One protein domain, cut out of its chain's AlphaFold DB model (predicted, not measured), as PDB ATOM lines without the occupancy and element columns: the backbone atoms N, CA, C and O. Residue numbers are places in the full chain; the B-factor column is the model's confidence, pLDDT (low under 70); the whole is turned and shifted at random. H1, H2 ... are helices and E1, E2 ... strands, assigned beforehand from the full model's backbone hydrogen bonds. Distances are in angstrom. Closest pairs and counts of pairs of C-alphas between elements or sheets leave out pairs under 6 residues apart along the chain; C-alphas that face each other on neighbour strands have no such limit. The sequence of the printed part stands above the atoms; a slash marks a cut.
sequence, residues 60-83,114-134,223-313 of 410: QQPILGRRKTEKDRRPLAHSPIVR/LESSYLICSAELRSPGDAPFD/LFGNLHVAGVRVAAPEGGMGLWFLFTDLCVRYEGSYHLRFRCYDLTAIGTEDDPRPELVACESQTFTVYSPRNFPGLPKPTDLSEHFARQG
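What this domain is: This is residues 60 to 83, 114 to 134 and 223 to 313 of the 410 residues of the protein "Velvet domain-containing protein" of Tremella mesenterica (UniProt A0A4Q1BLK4). Two twisted sheets lie partly face to face with their strands crossed: a larger, branched one built along the long strand E9, with E1, E3, E5, E10 and E11, and a small one of E2, E7 and E6. The short strand pair E4 and E8 lies close to E1 and E3, the helix H1 only grazes the small sheet, and the loop of residues 271 to 276 sticks out. The printed part has 136 residues, with named strands E1 to E11 in chain order and then one named helix, H1; the class is mostly strand, though under half of the residues are in named elements. The branched sheet is mixed, the small one runs E2, E7, E6, antiparallel. The whole is compact, with a radius of gyration of the C-alphas of 15.9 A and spans of 48 by 38 by 30 A.

How they stand to each other: Begin at E9, residues 256 to 266, which has three neighbours. On one side is antiparallel E3, residues 119 to 126, with N 124 and O 261 2.8 A apart. On the other side are E10, residues 279 to 284, in a hairpin with E9 (N 262 to O 283, 2.8 A), and antiparallel E11, residues 288 to 291 (N 290 to O 256, 2.8 A). E1, residues 64 to 66, is parallel to E11, with N 291 and O 65 at 2.8 A. E5, residues 228 to 230, is antiparallel to E3, with N 121 and O 229 at 2.9 A. This sheet and that of E2, residues 81 to 83, E7, residues 241 to 246, and E6, residues 232 to 235, form a sandwich, two sheets face to face, their facing parts 10.0 A centre to centre and their strands at 50 degrees. In the small sheet look for N 245 and O 82, 2.8 A, and, in the hairpin E6 and E7, N 242 and O 234, 2.8 A. E4, residues 223 to 225, and E8, residues 250 to 252, are antiparallel, with N 224 and O 251 at 2.8 A. H1, residues 304 to 311, only grazes the small sheet with residues 305 to 309; its O i to N i+4 pairs are within hydrogen-bond range.

Where its parts are: Find C-alpha 64, where E1 begins, at (42.907, -39.693, 16.454). E9 runs 32.4 A from C-alpha 256 at (46.563, -44.903, 8.491); E3 spans 22.6 A, E7 15.1 A and E10 14.2 A. H1, 10.5 A long, ends at C-alpha 311 (26.064, -33.917, 31.882).

The domain as a whole: The C-alphas of Thr 272 and Arg 294, the two farthest apart, are 49.6 A apart. Residues 84 to 113 and 135 to 222 are not printed, leaving gaps of 13.7 A between C-alphas 83 and 114 and 22.3 A between C-alphas 134 and 223. The links E1 to E2, E9 to E10 and E11 to H1 are long. Confidence is under 70 at residues 128 to 134 and 273 to 277.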
ATOM      1  N   GLN A  60      32.060 -31.635  16.483       97.44
ATOM      2  CA  GLN A  60      33.229 -32.236  17.124       97.44
ATOM      3  C   GLN A  60      33.940 -33.184  16.173       97.44
ATOM      4  O   GLN A  60      33.382 -34.203  15.767       97.44
ATOM      5  N   GLN A  61      35.191 -32.857  15.867       97.44
ATOM      6  CA  GLN A  61      36.037 -33.644  14.981       97.44
ATOM      7  C   GLN A  61      36.601 -34.890  15.695       97.44
ATOM      8  O   GLN A  61      36.998 -34.797  16.865       97.44
ATOM      9  N   PRO A  62      36.715 -36.044  15.009       96.06
ATOM     10  CA  PRO A  62      37.693 -37.054  15.392       96.06
ATOM     11  C   PRO A  62      39.100 -36.464  15.219       96.06
ATOM     12  O   PRO A  62      39.384 -35.819  14.215       96.06
ATOM     13  N   ILE A  63      39.990 -36.686  16.186       94.75
ATOM     14  CA  ILE A  63      41.380 -36.192  16.147       94.75
ATOM     15  C   ILE A  63      42.347 -37.354  15.907       94.75
ATOM     16  O   ILE A  63      43.326 -37.233  15.170       94.75
ATOM     17  N   LEU A  64      42.071 -38.504  16.525       94.38
ATOM     18  CA  LEU A  64      42.907 -39.693  16.454       94.38
ATOM     19  C   LEU A  64      42.125 -40.976  16.759       94.38
ATOM     20  O   LEU A  64      41.068 -40.970  17.392       94.38
ATOM     21  N   GLY A  65      42.679 -42.107  16.336       93.88
ATOM     22  CA  GLY A  65      42.184 -43.438  16.668       93.88
ATOM     23  C   GLY A  65      43.296 -44.366  17.143       93.88
ATOM     24  O   GLY A  65      44.469 -44.173  16.827       93.88
ATOM     25  N   ARG A  66      42.925 -45.424  17.863       94.19
ATOM     26  CA  ARG A  66      43.765 -46.614  18.046       94.19
ATOM     27  C   ARG A  66      43.162 -47.727  17.211       94.19
ATOM     28  O   ARG A  66      41.972 -47.996  17.359       94.19
ATOM     29  N   ARG A  67      43.955 -48.369  16.350       93.56
ATOM     30  CA  ARG A  67      43.437 -49.431  15.479       93.56
ATOM     31  C   ARG A  67      42.786 -50.543  16.311       93.56
ATOM     32  O   ARG A  67      43.353 -50.990  17.314       93.56
ATOM     33  N   LYS A  68      41.604 -50.993  15.892       91.00
ATOM     34  CA  LYS A  68      40.873 -52.100  16.509       91.00
ATOM     35  C   LYS A  68      41.722 -53.365  16.418       91.00
ATOM     36  O   LYS A  68      42.177 -53.746  15.341       91.00
ATOM     37  N   THR A  69      41.870 -54.054  17.540       87.94
ATOM     38  CA  THR A  69      42.392 -55.425  17.575       87.94
ATOM     39  C   THR A  69      41.278 -56.383  17.993       87.94
ATOM     40  O   THR A  69      40.175 -55.957  18.333       87.94
ATOM     41  N   GLU A  70      41.549 -57.683  17.966       83.44
ATOM     42  CA  GLU A  70      40.615 -58.701  18.457       83.44
ATOM     43  C   GLU A  70      40.277 -58.514  19.949       83.44
ATOM     44  O   GLU A  70      39.121 -58.642  20.340       83.44
ATOM     45  N   LYS A  71      41.274 -58.145  20.768       85.38
ATOM     46  CA  LYS A  71      41.156 -58.023  22.234       85.38
ATOM     47  C   LYS A  71      40.872 -56.603  22.739       85.38
ATOM     48  O   LYS A  71      40.439 -56.439  23.873       85.38
ATOM     49  N   ASP A  72      41.144 -55.578  21.934       82.50
ATOM     50  CA  ASP A  72      41.025 -54.164  22.314       82.50
ATOM     51  C   ASP A  72      40.235 -53.402  21.244       82.50
ATOM     52  O   ASP A  72      40.712 -53.184  20.122       82.50
ATOM     53  N   ARG A  73      39.014 -53.007  21.612       86.12
ATOM     54  CA  ARG A  73      38.106 -52.174  20.823       86.12
ATOM     55  C   ARG A  73      38.044 -50.793  21.466       86.12
ATOM     56  O   ARG A  73      37.455 -50.635  22.533       86.12
ATOM     57  N   ARG A  74      38.631 -49.794  20.807       88.31
ATOM     58  CA  ARG A  74      38.604 -48.397  21.254       88.31
ATOM     59  C   ARG A  74      37.964 -47.527  20.181       88.31
ATOM     60  O   ARG A  74      38.475 -47.521  19.060       88.31
ATOM     61  N   PRO A  75      36.875 -46.813  20.507       93.25
ATOM     62  CA  PRO A  75      36.327 -45.823  19.601       93.25
ATOM     63  C   PRO A  75      37.299 -44.669  19.325       93.25
ATOM     64  O   PRO A  75      38.256 -44.455  20.074       93.25
ATOM     65  N   LEU A  76      37.047 -43.941  18.238       94.62
ATOM     66  CA  LEU A  76      37.776 -42.732  17.863       94.62
ATOM     67  C   LEU A  76      37.684 -41.661  18.958       94.62
ATOM     68  O   LEU A  76      36.688 -41.566  19.679       94.62
ATOM     69  N   ALA A  77      38.737 -40.853  19.071       92.62
ATOM     70  CA  ALA A  77      38.843 -39.776  20.041       92.62
ATOM     71  C   ALA A  77      39.114 -38.435  19.325       92.62
ATOM     72  O   ALA A  77      40.095 -38.304  18.602       92.62
ATOM     73  N   HIS A  78      38.293 -37.399  19.489       93.81
ATOM     74  CA  HIS A  78      37.005 -37.417  20.184       93.81
ATOM     75  C   HIS A  78      35.933 -38.191  19.404       93.81
ATOM     76  O   HIS A  78      36.049 -38.397  18.197       93.81
ATOM     77  N   SER A  79      34.882 -38.614  20.108       95.69
ATOM     78  CA  SER A  79      33.665 -39.156  19.500       95.69
ATOM     79  C   SER A  79      33.086 -38.104  18.546       95.69
ATOM     80  O   SER A  79      32.846 -36.987  19.014       95.69
ATOM     81  N   PRO A  80      32.857 -38.382  17.252       97.62
ATOM     82  CA  PRO A  80      32.304 -37.368  16.364       97.62
ATOM     83  C   PRO A  80      30.904 -36.925  16.796       97.62
ATOM     84  O   PRO A  80      30.054 -37.748  17.148       97.62
ATOM     85  N   ILE A  81      30.674 -35.615  16.766       98.00
ATOM     86  CA  ILE A  81      29.369 -34.997  17.032       98.00
ATOM     87  C   ILE A  81      29.019 -34.160  15.816       98.00
ATOM     88  O   ILE A  81      29.785 -33.278  15.425       98.00
ATOM     89  N   VAL A  82      27.866 -34.449  15.226       98.31
ATOM     90  CA  VAL A  82      27.384 -33.795  14.009       98.31
ATOM     91  C   VAL A  82      26.060 -33.107  14.320       98.31
ATOM     92  O   VAL A  82      25.218 -33.684  15.003       98.31
ATOM     93  N   ARG A  83      25.875 -31.875  13.848       97.62
ATOM     94  CA  ARG A  83      24.643 -31.088  13.993       97.62
ATOM     95  C   ARG A  83      23.913 -31.029  12.658       97.62
ATOM     96  O   ARG A  83      24.565 -30.796  11.641       97.62
ATOM     97  N   LEU A 114      10.356 -31.429  14.757       94.19
ATOM     98  CA  LEU A 114      11.010 -32.530  14.046       94.19
ATOM     99  C   LEU A 114      10.929 -33.858  14.810       94.19
ATOM    100  O   LEU A 114      11.397 -33.973  15.949       94.19
ATOM    101  N   GLU A 115      10.462 -34.910  14.138       94.06
ATOM    102  CA  GLU A 115      10.528 -36.291  14.629       94.06
ATOM    103  C   GLU A 115      11.946 -36.867  14.464       94.06
ATOM    104  O   GLU A 115      12.239 -37.673  13.577       94.06
ATOM    105  N   SER A 116      12.866 -36.437  15.331       94.31
ATOM    106  CA  SER A 116      14.305 -36.709  15.187       94.31
ATOM    107  C   SER A 116      14.699 -38.187  15.122       94.31
ATOM    108  O   SER A 116      15.764 -38.505  14.598       94.31
ATOM    109  N   SER A 117      13.855 -39.094  15.619       94.56
ATOM    110  CA  SER A 117      14.046 -40.545  15.537       94.56
ATOM    111  C   SER A 117      14.022 -41.095  14.108       94.56
ATOM    112  O   SER A 117      14.656 -42.118  13.859       94.56
ATOM    113  N   TYR A 118      13.328 -40.431  13.176       94.75
ATOM    114  CA  TYR A 118      13.315 -40.817  11.761       94.75
ATOM    115  C   TYR A 118      14.460 -40.201  10.953       94.75
ATOM    116  O   TYR A 118      14.714 -40.636   9.831       94.75
ATOM    117  N   LEU A 119      15.184 -39.231  11.514       96.12
ATOM    118  CA  LEU A 119      16.381 -38.675  10.894       96.12
ATOM    119  C   LEU A 119      17.582 -39.535  11.291       96.12
ATOM    120  O   LEU A 119      17.940 -39.623  12.467       96.12
ATOM    121  N   ILE A 120      18.208 -40.182  10.310       97.12
ATOM    122  CA  ILE A 120      19.376 -41.048  10.511       97.12
ATOM    123  C   ILE A 120      20.604 -40.399   9.891       97.12
ATOM    124  O   ILE A 120      20.579 -39.977   8.737       97.12
ATOM    125  N   CYS A 121      21.709 -40.393  10.630       98.06
ATOM    126  CA  CYS A 121      23.023 -40.075  10.094       98.06
ATOM    127  C   CYS A 121      23.868 -41.346   9.982       98.06
ATOM    128  O   CYS A 121      23.971 -42.120  10.938       98.06
ATOM    129  N   SER A 122      24.471 -41.561   8.815       97.81
ATOM    130  CA  SER A 122      25.454 -42.618   8.570       97.81
ATOM    131  C   SER A 122      26.873 -42.056   8.538       97.81
ATOM    132  O   SER A 122      27.066 -40.943   8.055       97.81
ATOM    133  N   ALA A 123      27.848 -42.827   9.017       97.94
ATOM    134  CA  ALA A 123      29.272 -42.529   8.928       97.94
ATOM    135  C   ALA A 123      29.988 -43.539   8.015       97.94
ATOM    136  O   ALA A 123      29.973 -44.748   8.260       97.94
ATOM    137  N   GLU A 124      30.666 -43.024   6.995       96.50
ATOM    138  CA  GLU A 124      31.561 -43.752   6.097       96.50
ATOM    139  C   GLU A 124      33.015 -43.344   6.377       96.50
ATOM    140  O   GLU A 124      33.278 -42.194   6.716       96.50
ATOM    141  N   LEU A 125      33.972 -44.261   6.213       95.94
ATOM    142  CA  LEU A 125      35.405 -43.955   6.309       95.94
ATOM    143  C   LEU A 125      35.988 -43.791   4.909       95.94
ATOM    144  O   LEU A 125      35.783 -44.658   4.059       95.94
ATOM    145  N   ARG A 126      36.736 -42.710   4.712       94.81
ATOM    146  CA  ARG A 126      37.388 -42.340   3.459       94.81
ATOM    147  C   ARG A 126      38.892 -42.212   3.658       94.81
ATOM    148  O   ARG A 126      39.362 -41.799   4.723       94.81
ATOM    149  N   SER A 127      39.651 -42.599   2.643       87.75
ATOM    150  CA  SER A 127      41.106 -42.459   2.619       87.75
ATOM    151  C   SER A 127      41.497 -41.126   1.962       87.75
ATOM    152  O   SER A 127      40.792 -40.672   1.070       87.75
ATOM    153  N   PRO A 128      42.638 -40.501   2.308       69.12
ATOM    154  CA  PRO A 128      43.094 -39.240   1.705       69.12
ATOM    155  C   PRO A 128      43.387 -39.271   0.192       69.12
ATOM    156  O   PRO A 128      43.785 -38.251  -0.359       69.12
ATOM    157  N   GLY A 129      43.257 -40.432  -0.460       62.81
ATOM    158  CA  GLY A 129      43.325 -40.589  -1.917       62.81
ATOM    159  C   GLY A 129      41.959 -40.774  -2.593       62.81
ATOM    160  O   GLY A 129      41.917 -40.896  -3.814       62.81
ATOM    161  N   ASP A 130      40.864 -40.811  -1.828       64.69
ATOM    162  CA  ASP A 130      39.513 -40.722  -2.382       64.69
ATOM    163  C   ASP A 130      39.283 -39.290  -2.900       64.69
ATOM    164  O   ASP A 130      39.786 -38.325  -2.320       64.69
ATOM    165  N   ALA A 131      38.544 -39.137  -4.003       55.41
ATOM    166  CA  ALA A 131      38.262 -37.818  -4.567       55.41
ATOM    167  C   ALA A 131      37.482 -36.942  -3.558       55.41
ATOM    168  O   ALA A 131      36.545 -37.452  -2.937       55.41
ATOM    169  N   PRO A 132      37.841 -35.651  -3.395       56.28
ATOM    170  CA  PRO A 132      37.203 -34.773  -2.417       56.28
ATOM    171  C   PRO A 132      35.709 -34.588  -2.705       56.28
ATOM    172  O   PRO A 132      35.288 -34.533  -3.863       56.28
ATOM    173  N   PHE A 133      34.914 -34.474  -1.643       53.16
ATOM    174  CA  PHE A 133      33.470 -34.268  -1.726       53.16
ATOM    175  C   PHE A 133      33.112 -32.913  -2.349       53.16
ATOM    176  O   PHE A 133      33.532 -31.860  -1.867       53.16
ATOM    177  N   ASP A 134      32.283 -32.950  -3.394       53.72
ATOM    178  CA  ASP A 134      31.625 -31.773  -3.961       53.72
ATOM    179  C   ASP A 134      30.236 -31.599  -3.310       53.72
ATOM    180  O   ASP A 134      29.343 -32.415  -3.565       53.72
ATOM    181  N   LEU A 223      35.864 -49.536   8.801       96.12
ATOM    182  CA  LEU A 223      35.091 -48.885   9.870       96.12
ATOM    183  C   LEU A 223      34.093 -49.845  10.548       96.12
ATOM    184  O   LEU A 223      33.382 -50.597   9.881       96.12
ATOM    185  N   PHE A 224      34.009 -49.795  11.878       95.19
ATOM    186  CA  PHE A 224      33.188 -50.681  12.709       95.19
ATOM    187  C   PHE A 224      32.437 -49.953  13.817       95.19
ATOM    188  O   PHE A 224      32.900 -48.943  14.338       95.19
ATOM    189  N   GLY A 225      31.352 -50.588  14.262       94.56
ATOM    190  CA  GLY A 225      30.540 -50.170  15.398       94.56
ATOM    191  C   GLY A 225      29.242 -49.519  14.952       94.56
ATOM    192  O   GLY A 225      28.631 -49.988  13.993       94.56
ATOM    193  N   ASN A 226      28.827 -48.460  15.639       95.62
ATOM    194  CA  ASN A 226      27.557 -47.789  15.375       95.62
ATOM    195  C   ASN A 226      27.718 -46.828  14.193       95.62
ATOM    196  O   ASN A 226      27.899 -45.627  14.367       95.62
ATOM    197  N   LEU A 227      27.695 -47.390  12.980       97.06
ATOM    198  CA  LEU A 227      27.852 -46.643  11.726       97.06
ATOM    199  C   LEU A 227      26.626 -45.795  11.373       97.06
ATOM    200  O   LEU A 227      26.733 -44.903  10.544       97.06
ATOM    201  N   HIS A 228      25.479 -46.079  11.988       97.31
ATOM    202  CA  HIS A 228      24.235 -45.339  11.821       97.31
ATOM    203  C   HIS A 228      23.719 -44.940  13.201       97.31
ATOM    204  O   HIS A 228      23.701 -45.772  14.112       97.31
ATOM    205  N   VAL A 229      23.304 -43.686  13.356       97.75
ATOM    206  CA  VAL A 229      22.711 -43.162  14.594       97.75
ATOM    207  C   VAL A 229      21.482 -42.318  14.267       97.75
ATOM    208  O   VAL A 229      21.459 -41.612  13.257       97.75
ATOM    209  N   ALA A 230      20.461 -42.396  15.119       97.50
ATOM    210  CA  ALA A 230      19.283 -41.540  15.026       97.50
ATOM    211  C   ALA A 230      19.553 -40.146  15.609       97.50
ATOM    212  O   ALA A 230      20.443 -39.972  16.448       97.50
ATOM    213  N   GLY A 231      18.775 -39.162  15.165       97.25
ATOM    214  CA  GLY A 231      18.845 -37.792  15.646       97.25
ATOM    215  C   GLY A 231      18.342 -37.658  17.081       97.25
ATOM    216  O   GLY A 231      17.257 -38.129  17.431       97.25
ATOM    217  N   VAL A 232      19.111 -36.962  17.917       97.06
ATOM    218  CA  VAL A 232      18.726 -36.608  19.287       97.06
ATOM    219  C   VAL A 232      18.480 -35.105  19.405       97.06
ATOM    220  O   VAL A 232      19.306 -34.287  18.997       97.06
ATOM    221  N   ARG A 233      17.327 -34.741  19.977       95.88
ATOM    222  CA  ARG A 233      16.950 -33.357  20.300       95.88
ATOM    223  C   ARG A 233      17.452 -33.023  21.696       95.88
ATOM    224  O   ARG A 233      16.997 -33.621  22.668       95.88
ATOM    225  N   VAL A 234      18.412 -32.110  21.794       95.12
ATOM    226  CA  VAL A 234      19.175 -31.865  23.029       95.12
ATOM    227  C   VAL A 234      19.541 -30.387  23.134       95.12
ATOM    228  O   VAL A 234      19.780 -29.744  22.110       95.12
ATOM    229  N   ALA A 235      19.621 -29.848  24.354       95.50
ATOM    230  CA  ALA A 235      20.018 -28.461  24.567       95.50
ATOM    231  C   ALA A 235      21.439 -28.212  24.031       95.50
ATOM    232  O   ALA A 235      22.387 -28.915  24.400       95.50
ATOM    233  N   ALA A 236      21.583 -27.215  23.162       93.00
ATOM    234  CA  ALA A 236      22.864 -26.801  22.602       93.00
ATOM    235  C   ALA A 236      23.675 -25.989  23.638       93.00
ATOM    236  O   ALA A 236      23.072 -25.350  24.505       93.00
ATOM    237  N   PRO A 237      25.022 -26.002  23.610       90.75
ATOM    238  CA  PRO A 237      25.825 -25.218  24.555       90.75
ATOM    239  C   PRO A 237      25.672 -23.701  24.356       90.75
ATOM    240  O   PRO A 237      25.799 -22.951  25.318       90.75
ATOM    241  N   GLU A 238      25.350 -23.250  23.141       90.31
ATOM    242  CA  GLU A 238      24.980 -21.866  22.820       90.31
ATOM    243  C   GLU A 238      23.558 -21.470  23.270       90.31
ATOM    244  O   GLU A 238      23.168 -20.313  23.133       90.31
ATOM    245  N   GLY A 239      22.788 -22.411  23.830       88.94
ATOM    246  CA  GLY A 239      21.388 -22.230  24.210       88.94
ATOM    247  C   GLY A 239      20.395 -22.714  23.146       88.94
ATOM    248  O   GLY A 239      20.744 -22.972  21.996       88.94
ATOM    249  N   GLY A 240      19.131 -22.867  23.552       91.94
ATOM    250  CA  GLY A 240      18.086 -23.460  22.712       91.94
ATOM    251  C   GLY A 240      18.243 -24.974  22.509       91.94
ATOM    252  O   GLY A 240      19.131 -25.616  23.075       91.94
ATOM    253  N   MET A 241      17.351 -25.560  21.710       94.94
ATOM    254  CA  MET A 241      17.402 -26.977  21.336       94.94
ATOM    255  C   MET A 241      18.109 -27.143  19.990       94.94
ATOM    256  O   MET A 241      17.820 -26.428  19.036       94.94
ATOM    257  N   GLY A 242      19.014 -28.116  19.902       95.88
ATOM    258  CA  GLY A 242      19.665 -28.525  18.660       95.88
ATOM    259  C   GLY A 242      19.348 -29.977  18.309       95.88
ATOM    260  O   GLY A 242      19.003 -30.781  19.182       95.88
ATOM    261  N   LEU A 243      19.480 -30.308  17.026       97.62
ATOM    262  CA  LEU A 243      19.379 -31.668  16.513       97.62
ATOM    263  C   LEU A 243      20.780 -32.219  16.225       97.62
ATOM    264  O   LEU A 243      21.524 -31.662  15.414       97.62
ATOM    265  N   TRP A 244      21.134 -33.310  16.902       98.12
ATOM    266  CA  TRP A 244      22.495 -33.839  16.931       98.12
ATOM    267  C   TRP A 244      22.556 -35.334  16.607       98.12
ATOM    268  O   TRP A 244      21.631 -36.090  16.893       98.12
ATOM    269  N   PHE A 245      23.701 -35.767  16.089       98.19
ATOM    270  CA  PHE A 245      24.068 -37.161  15.868       98.19
ATOM    271  C   PHE A 245      25.357 -37.459  16.642       98.19
ATOM    272  O   PHE A 245      26.372 -36.783  16.453       98.19
ATOM    273  N   LEU A 246      25.311 -38.446  17.542       97.56
ATOM    274  CA  LEU A 246      26.381 -38.730  18.507       97.56
ATOM    275  C   LEU A 246      27.063 -40.070  18.201       97.56
ATOM    276  O   LEU A 246      26.570 -41.136  18.574       97.56
ATOM    277  N   PHE A 247      28.233 -40.027  17.567       97.31
ATOM    278  CA  PHE A 247      28.989 -41.220  17.181       97.31
ATOM    279  C   PHE A 247      29.946 -41.671  18.300       97.31
ATOM    280  O   PHE A 247      31.164 -41.514  18.225       97.31
ATOM    281  N   THR A 248      29.387 -42.255  19.362       94.88
ATOM    282  CA  THR A 248      30.128 -42.746  20.548       94.88
ATOM    283  C   THR A 248      30.920 -44.040  20.316       94.88
ATOM    284  O   THR A 248      31.736 -44.434  21.151       94.88
ATOM    285  N   ASP A 249      30.680 -44.737  19.203       94.50
ATOM    286  CA  ASP A 249      31.182 -46.098  19.002       94.50
ATOM    287  C   ASP A 249      31.621 -46.381  17.556       94.50
ATOM    288  O   ASP A 249      31.194 -47.356  16.939       94.50
ATOM    289  N   LEU A 250      32.486 -45.522  17.006       96.19
ATOM    290  CA  LEU A 250      33.177 -45.746  15.730       96.19
ATOM    291  C   LEU A 250      34.609 -46.228  15.969       96.19
ATOM    292  O   LEU A 250      35.365 -45.562  16.663       96.19
ATOM    293  N   CYS A 251      35.004 -47.357  15.380       95.38
ATOM    294  CA  CYS A 251      36.345 -47.945  15.482       95.38
ATOM    295  C   CYS A 251      36.917 -48.221  14.082       95.38
ATOM    296  O   CYS A 251      36.197 -48.744  13.236       95.38
ATOM    297  N   VAL A 252      38.210 -47.981  13.851       95.75
ATOM    298  CA  VAL A 252      38.887 -48.281  12.567       95.75
ATOM    299  C   VAL A 252      39.831 -49.475  12.740       95.75
ATOM    300  O   VAL A 252      40.479 -49.593  13.779       95.75
ATOM    301  N   ARG A 253      39.884 -50.399  11.775       93.56
ATOM    302  CA  ARG A 253      40.643 -51.663  11.860       93.56
ATOM    303  C   ARG A 253      42.116 -51.511  11.488       93.56
ATOM    304  O   ARG A 253      42.965 -52.108  12.154       93.56
ATOM    305  N   TYR A 254      42.416 -50.761  10.436       93.69
ATOM    306  CA  TYR A 254      43.776 -50.573   9.939       93.69
ATOM    307  C   TYR A 254      44.351 -49.229  10.393       93.69
ATOM    308  O   TYR A 254      43.625 -48.294  10.724       93.69
ATOM    309  N   GLU A 255      45.674 -49.178  10.519       94.62
ATOM    310  CA  GLU A 255      46.390 -47.932  10.796       94.62
ATOM    311  C   GLU A 255      46.533 -47.117   9.514       94.62
ATOM    312  O   GLU A 255      46.605 -47.679   8.423       94.62
ATOM    313  N   GLY A 256      46.563 -45.795   9.643       94.62
ATOM    314  CA  GLY A 256      46.563 -44.903   8.491       94.62
ATOM    315  C   GLY A 256      46.016 -43.523   8.825       94.62
ATOM    316  O   GLY A 256      45.695 -43.220   9.973       94.62
ATOM    317  N   SER A 257      45.919 -42.693   7.796       95.69
ATOM    318  CA  SER A 257      45.266 -41.389   7.839       95.69
ATOM    319  C   SER A 257      43.924 -41.512   7.122       95.69
ATOM    320  O   SER A 257      43.869 -42.175   6.088       95.69
ATOM    321  N   TYR A 258      42.859 -40.930   7.671       96.56
ATOM    322  CA  TYR A 258      41.488 -41.067   7.166       96.56
ATOM    323  C   TYR A 258      40.651 -39.821   7.470       96.56
ATOM    324  O   TYR A 258      40.981 -39.057   8.372       96.56
ATOM    325  N   HIS A 259      39.524 -39.658   6.783       96.44
ATOM    326  CA  HIS A 259      38.430 -38.768   7.188       96.44
ATOM    327  C   HIS A 259      37.107 -39.553   7.221       96.44
ATOM    328  O   HIS A 259      37.018 -40.668   6.702       96.44
ATOM    329  N   LEU A 260      36.091 -39.016   7.897       97.56
ATOM    330  CA  LEU A 260      34.738 -39.574   7.912       97.56
ATOM    331  C   LEU A 260      33.822 -38.725   7.033       97.56
ATOM    332  O   LEU A 260      33.778 -37.511   7.216       97.56
ATOM    333  N   ARG A 261      33.037 -39.358   6.158       97.38
ATOM    334  CA  ARG A 261      31.882 -38.716   5.515       97.38
ATOM    335  C   ARG A 261      30.625 -39.060   6.302       97.38
ATOM    336  O   ARG A 261      30.335 -40.233   6.533       97.38
ATOM    337  N   PHE A 262      29.874 -38.039   6.686       98.19
ATOM    338  CA  PHE A 262      28.573 -38.150   7.331       98.19
ATOM    339  C   PHE A 262      27.474 -37.846   6.319       98.19
ATOM    340  O   PHE A 262      27.592 -36.879   5.571       98.19
ATOM    341  N   ARG A 263      26.417 -38.659   6.277       97.25
ATOM    342  CA  ARG A 263      25.292 -38.518   5.329       97.25
ATOM    343  C   ARG A 263      23.980 -38.630   6.095       97.25
ATOM    344  O   ARG A 263      23.829 -39.581   6.867       97.25
ATOM    345  N   CYS A 264      23.068 -37.679   5.910       96.69
ATOM    346  CA  CYS A 264      21.789 -37.612   6.615       96.69
ATOM    347  C   CYS A 264      20.619 -38.025   5.708       96.69
ATOM    348  O   CYS A 264      20.575 -37.655   4.535       96.69
ATOM    349  N   TYR A 265      19.671 -38.773   6.273       95.25
ATOM    350  CA  TYR A 265      18.501 -39.322   5.592       95.25
ATOM    351  C   TYR A 265      17.243 -39.142   6.440       95.25
ATOM    352  O   TYR A 265      17.297 -39.289   7.662       95.25
ATOM    353  N   ASP A 266      16.110 -38.935   5.775       94.19
ATOM    354  CA  ASP A 266      14.777 -39.048   6.364       94.19
ATOM    355  C   ASP A 266      14.197 -40.442   6.075       94.19
ATOM    356  O   ASP A 266      13.997 -40.819   4.919       94.19
ATOM    357  N   LEU A 267      13.931 -41.232   7.120       91.62
ATOM    358  CA  LEU A 267      13.296 -42.546   6.978       91.62
ATOM    359  C   LEU A 267      11.809 -42.462   6.606       91.62
ATOM    360  O   LEU A 267      11.279 -43.429   6.065       91.62
ATOM    361  N   THR A 268      11.134 -41.337   6.852       91.25
ATOM    362  CA  THR A 268       9.741 -41.145   6.417       91.25
ATOM    363  C   THR A 268       9.637 -40.868   4.911       91.25
ATOM    364  O   THR A 268       8.568 -41.030   4.331       91.25
ATOM    365  N   ALA A 269      10.749 -40.517   4.250       86.81
ATOM    366  CA  ALA A 269      10.825 -40.304   2.801       86.81
ATOM    367  C   ALA A 269      11.015 -41.599   1.982       86.81
ATOM    368  O   ALA A 269      11.114 -41.539   0.755       86.81
ATOM    369  N   ILE A 270      11.087 -42.767   2.633       79.50
ATOM    370  CA  ILE A 270      11.287 -44.060   1.964       79.50
ATOM    371  C   ILE A 270      10.067 -44.400   1.091       79.50
ATOM    372  O   ILE A 270       8.934 -44.423   1.565       79.50
ATOM    373  N   GLY A 271      10.320 -44.665  -0.194       72.62
ATOM    374  CA  GLY A 271       9.319 -45.113  -1.161       72.62
ATOM    375  C   GLY A 271       9.065 -46.621  -1.149       72.62
ATOM    376  O   GLY A 271       9.354 -47.325  -0.184       72.62
ATOM    377  N   THR A 272       8.551 -47.125  -2.271       73.38
ATOM    378  CA  THR A 272       8.556 -48.561  -2.602       73.38
ATOM    379  C   THR A 272       9.989 -49.111  -2.656       73.38
ATOM    380  O   THR A 272      10.922 -48.344  -2.882       73.38
ATOM    381  N   GLU A 273      10.177 -50.424  -2.463       65.06
ATOM    382  CA  GLU A 273      11.487 -51.019  -2.114       65.06
ATOM    383  C   GLU A 273      12.662 -50.710  -3.066       65.06
ATOM    384  O   GLU A 273      13.804 -50.683  -2.606       65.06
ATOM    385  N   ASP A 274      12.403 -50.433  -4.347       68.38
ATOM    386  CA  ASP A 274      13.431 -50.139  -5.360       68.38
ATOM    387  C   ASP A 274      13.872 -48.658  -5.438       68.38
ATOM    388  O   ASP A 274      14.790 -48.327  -6.190       68.38
ATOM    389  N   ASP A 275      13.237 -47.746  -4.692       68.12
ATOM    390  CA  ASP A 275      13.489 -46.300  -4.802       68.12
ATOM    391  C   ASP A 275      14.754 -45.889  -4.003       68.12
ATOM    392  O   ASP A 275      14.822 -46.132  -2.787       68.12
ATOM    393  N   PRO A 276      15.789 -45.279  -4.623       65.38
ATOM    394  CA  PRO A 276      16.993 -44.864  -3.908       65.38
ATOM    395  C   PRO A 276      16.665 -43.837  -2.818       65.38
ATOM    396  O   PRO A 276      16.110 -42.774  -3.080       65.38
ATOM    397  N   ARG A 277      17.059 -44.136  -1.573       68.94
ATOM    398  CA  ARG A 277      16.794 -43.253  -0.424       68.94
ATOM    399  C   ARG A 277      17.472 -41.889  -0.631       68.94
ATOM    400  O   ARG A 277      18.707 -41.865  -0.692       68.94
ATOM    401  N   PRO A 278      16.720 -40.775  -0.692       77.44
ATOM    402  CA  PRO A 278      17.306 -39.464  -0.922       77.44
ATOM    403  C   PRO A 278      18.188 -39.057   0.265       77.44
ATOM    404  O   PRO A 278      17.761 -39.049   1.420       77.44
ATOM    405  N   GLU A 279      19.443 -38.731  -0.034       89.94
ATOM    406  CA  GLU A 279      20.355 -38.059   0.891       89.94
ATOM    407  C   GLU A 279      19.904 -36.605   1.035       89.94
ATOM    408  O   GLU A 279      19.830 -35.889   0.041       89.94
ATOM    409  N   LEU A 280      19.600 -36.170   2.259       92.75
ATOM    410  CA  LEU A 280      19.220 -34.778   2.520       92.75
ATOM    411  C   LEU A 280      20.428 -33.846   2.393       92.75
ATOM    412  O   LEU A 280      20.319 -32.731   1.894       92.75
ATOM    413  N   VAL A 281      21.568 -34.294   2.929       95.38
ATOM    414  CA  VAL A 281      22.825 -33.544   3.026       95.38
ATOM    415  C   VAL A 281      23.949 -34.468   3.504       95.38
ATOM    416  O   VAL A 281      23.710 -35.419   4.259       95.38
ATOM    417  N   ALA A 282      25.186 -34.149   3.130       95.75
ATOM    418  CA  ALA A 282      26.389 -34.738   3.703       95.75
ATOM    419  C   ALA A 282      27.429 -33.682   4.084       95.75
ATOM    420  O   ALA A 282      27.400 -32.548   3.613       95.75
ATOM    421  N   CYS A 283      28.361 -34.084   4.943       96.00
ATOM    422  CA  CYS A 283      29.556 -33.322   5.275       96.00
ATOM    423  C   CYS A 283      30.712 -34.257   5.629       96.00
ATOM    424  O   CYS A 283      30.512 -35.451   5.859       96.00
ATOM    425  N   GLU A 284      31.926 -33.719   5.689       96.62
ATOM    426  CA  GLU A 284      33.128 -34.499   5.979       96.62
ATOM    427  C   GLU A 284      33.851 -33.986   7.226       96.62
ATOM    428  O   GLU A 284      33.797 -32.803   7.575       96.62
ATOM    429  N   SER A 285      34.511 -34.901   7.933       97.62
ATOM    430  CA  SER A 285      35.404 -34.561   9.032       97.62
ATOM    431  C   SER A 285      36.742 -34.045   8.517       97.62
ATOM    432  O   SER A 285      37.169 -34.333   7.401       97.62
ATOM    433  N   GLN A 286      37.484 -33.387   9.401       95.88
ATOM    434  CA  GLN A 286      38.919 -33.233   9.222       95.88
ATOM    435  C   GLN A 286      39.608 -34.606   9.167       95.88
ATOM    436  O   GLN A 286      39.087 -35.618   9.651       95.88
ATOM    437  N   THR A 287      40.795 -34.631   8.566       96.62
ATOM    438  CA  THR A 287      41.630 -35.833   8.507       96.62
ATOM    439  C   THR A 287      42.231 -36.136   9.882       96.62
ATOM    440  O   THR A 287      42.796 -35.254  10.526       96.62
ATOM    441  N   PHE A 288      42.147 -37.393  10.314       96.00
ATOM    442  CA  PHE A 288      42.662 -37.902  11.584       96.00
ATOM    443  C   PHE A 288      43.550 -39.134  11.369       96.00
ATOM    444  O   PHE A 288      43.439 -39.843  10.368       96.00
ATOM    445  N   THR A 289      44.432 -39.417  12.332       95.88
ATOM    446  CA  THR A 289      45.365 -40.556  12.253       95.88
ATOM    447  C   THR A 289      44.943 -41.698  13.176       95.88
ATOM    448  O   THR A 289      44.686 -41.505  14.365       95.88
ATOM    449  N   VAL A 290      44.910 -42.916  12.638       96.62
ATOM    450  CA  VAL A 290      44.683 -44.162  13.375       96.62
ATOM    451  C   VAL A 290      46.027 -44.837  13.626       96.62
ATOM    452  O   VAL A 290      46.690 -45.302  12.701       96.62
ATOM    453  N   TYR A 291      46.422 -44.903  14.893       95.50
ATOM    454  CA  TYR A 291      47.724 -45.400  15.332       95.50
ATOM    455  C   TYR A 291      47.703 -46.890  15.691       95.50
ATOM    456  O   TYR A 291      46.695 -47.447  16.144       95.50
ATOM    457  N   SER A 292      48.874 -47.523  15.590       94.12
ATOM    458  CA  SER A 292      49.137 -48.835  16.184       94.12
ATOM    459  C   SER A 292      48.997 -48.792  17.722       94.12
ATOM    460  O   SER A 292      49.168 -47.734  18.329       94.12
ATOM    461  N   PRO A 293      48.769 -49.929  18.413       90.50
ATOM    462  CA  PRO A 293      48.699 -49.959  19.877       90.50
ATOM    463  C   PRO A 293      49.973 -49.489  20.594       90.50
ATOM    464  O   PRO A 293      49.887 -49.115  21.761       90.50
ATOM    465  N   ARG A 294      51.135 -49.534  19.920       90.81
ATOM    466  CA  ARG A 294      52.438 -49.108  20.463       90.81
ATOM    467  C   ARG A 294      52.683 -47.610  20.274       90.81
ATOM    468  O   ARG A 294      53.275 -46.987  21.142       90.81
ATOM    469  N   ASN A 295      52.191 -47.052  19.166       91.75
ATOM    470  CA  ASN A 295      52.416 -45.656  18.775       91.75
ATOM    471  C   ASN A 295      51.220 -44.753  19.124       91.75
ATOM    472  O   ASN A 295      51.188 -43.595  18.721       91.75
ATOM    473  N   PHE A 296      50.210 -45.284  19.819       91.25
ATOM    474  CA  PHE A 296      49.043 -44.517  20.232       91.25
ATOM    475  C   PHE A 296      49.451 -43.475  21.284       91.25
ATOM    476  O   PHE A 296      49.897 -43.875  22.362       91.25
ATOM    477  N   PRO A 297      49.289 -42.168  21.011       89.88
ATOM    478  CA  PRO A 297      49.842 -41.120  21.869       89.88
ATOM    479  C   PRO A 297      49.147 -41.059  23.240       89.88
ATOM    480  O   PRO A 297      49.776 -40.754  24.247       89.88
ATOM    481  N   GLY A 298      47.859 -41.396  23.298       87.31
ATOM    482  CA  GLY A 298      47.029 -41.287  24.493       87.31
ATOM    483  C   GLY A 298      45.634 -40.794  24.130       87.31
ATOM    484  O   GLY A 298      45.338 -40.545  22.961       87.31
ATOM    485  N   LEU A 299      44.763 -40.666  25.131       87.56
ATOM    486  CA  LEU A 299      43.462 -40.032  24.932       87.56
ATOM    487  C   LEU A 299      43.606 -38.504  25.085       87.56
ATOM    488  O   LEU A 299      44.215 -38.054  26.060       87.56
ATOM    489  N   PRO A 300      43.064 -37.697  24.154       88.81
ATOM    490  CA  PRO A 300      42.999 -36.248  24.313       88.81
ATOM    491  C   PRO A 300      42.060 -35.858  25.467       88.81
ATOM    492  O   PRO A 300      41.116 -36.587  25.792       88.81
ATOM    493  N   LYS A 301      42.300 -34.688  26.077       89.69
ATOM    494  CA  LYS A 301      41.444 -34.123  27.138       89.69
ATOM    495  C   LYS A 301      39.997 -33.997  26.629       89.69
ATOM    496  O   LYS A 301      39.830 -33.464  25.536       89.69
ATOM    497  N   PRO A 302      38.961 -34.403  27.394       90.31
ATOM    498  CA  PRO A 302      37.567 -34.108  27.059       90.31
ATOM    499  C   PRO A 302      37.349 -32.651  26.630       90.31
ATOM    500  O   PRO A 302      37.892 -31.726  27.239       90.31
ATOM    501  N   THR A 303      36.554 -32.472  25.579       94.19
ATOM    502  CA  THR A 303      36.099 -31.169  25.080       94.19
ATOM    503  C   THR A 303      34.894 -30.689  25.883       94.19
ATOM    504  O   THR A 303      34.100 -31.507  26.360       94.19
ATOM    505  N   ASP A 304      34.681 -29.377  25.934       94.69
ATOM    506  CA  ASP A 304      33.529 -28.788  26.626       94.69
ATOM    507  C   ASP A 304      32.193 -29.272  26.036       94.69
ATOM    508  O   ASP A 304      31.252 -29.544  26.780       94.69
ATOM    509  N   LEU A 305      32.133 -29.488  24.713       94.81
ATOM    510  CA  LEU A 305      30.968 -30.073  24.040       94.81
ATOM    511  C   LEU A 305      30.714 -31.520  24.491       94.81
ATOM    512  O   LEU A 305      29.577 -31.884  24.790       94.81
ATOM    513  N   SER A 306      31.765 -32.345  24.595       93.88
ATOM    514  CA  SER A 306      31.617 -33.722  25.074       93.88
ATOM    515  C   SER A 306      31.176 -33.783  26.538       93.88
ATOM    516  O   SER A 306      30.348 -34.620  26.894       93.88
ATOM    517  N   GLU A 307      31.659 -32.864  27.380       93.69
ATOM    518  CA  GLU A 307      31.201 -32.757  28.764       93.69
ATOM    519  C   GLU A 307      29.755 -32.255  28.866       93.69
ATOM    520  O   GLU A 307      28.997 -32.761  29.693       93.69
ATOM    521  N   HIS A 308      29.351 -31.297  28.029       94.56
ATOM    522  CA  HIS A 308      27.987 -30.760  27.985       94.56
ATOM    523  C   HIS A 308      26.947 -31.848  27.694       94.56
ATOM    524  O   HIS A 308      25.943 -31.958  28.397       94.56
ATOM    525  N   PHE A 309      27.217 -32.718  26.719       95.19
ATOM    526  CA  PHE A 309      26.370 -33.884  26.454       95.19
ATOM    527  C   PHE A 309      26.489 -34.966  27.539       95.19
ATOM    528  O   PHE A 309      25.483 -35.579  27.898       95.19
ATOM    529  N   ALA A 310      27.671 -35.178  28.127       93.31
ATOM    530  CA  ALA A 310      27.832 -36.133  29.227       93.31
ATOM    531  C   ALA A 310      27.017 -35.743  30.477       93.31
ATOM    532  O   ALA A 310      26.405 -36.610  31.102       93.31
ATOM    533  N   ARG A 311      26.932 -34.444  30.806       93.94
ATOM    534  CA  ARG A 311      26.064 -33.917  31.882       93.94
ATOM    535  C   ARG A 311      24.575 -34.161  31.610       93.94
ATOM    536  O   ARG A 311      23.812 -34.324  32.554       93.94
ATOM    537  N   GLN A 312      24.178 -34.239  30.338       93.19
ATOM    538  CA  GLN A 312      22.817 -34.570  29.895       93.19
ATOM    539  C   GLN A 312      22.567 -36.092  29.778       93.19
ATOM    540  O   GLN A 312      21.528 -36.512  29.279       93.19
ATOM    541  N   GLY A 313      23.500 -36.933  30.245       91.94
ATOM    542  CA  GLY A 313      23.344 -38.392  30.320       91.94
ATOM    543  C   GLY A 313      23.890 -39.180  29.124       91.94
ATOM    544  O   GLY A 313      23.862 -40.415  29.143       91.94
TER     545      GLY A 313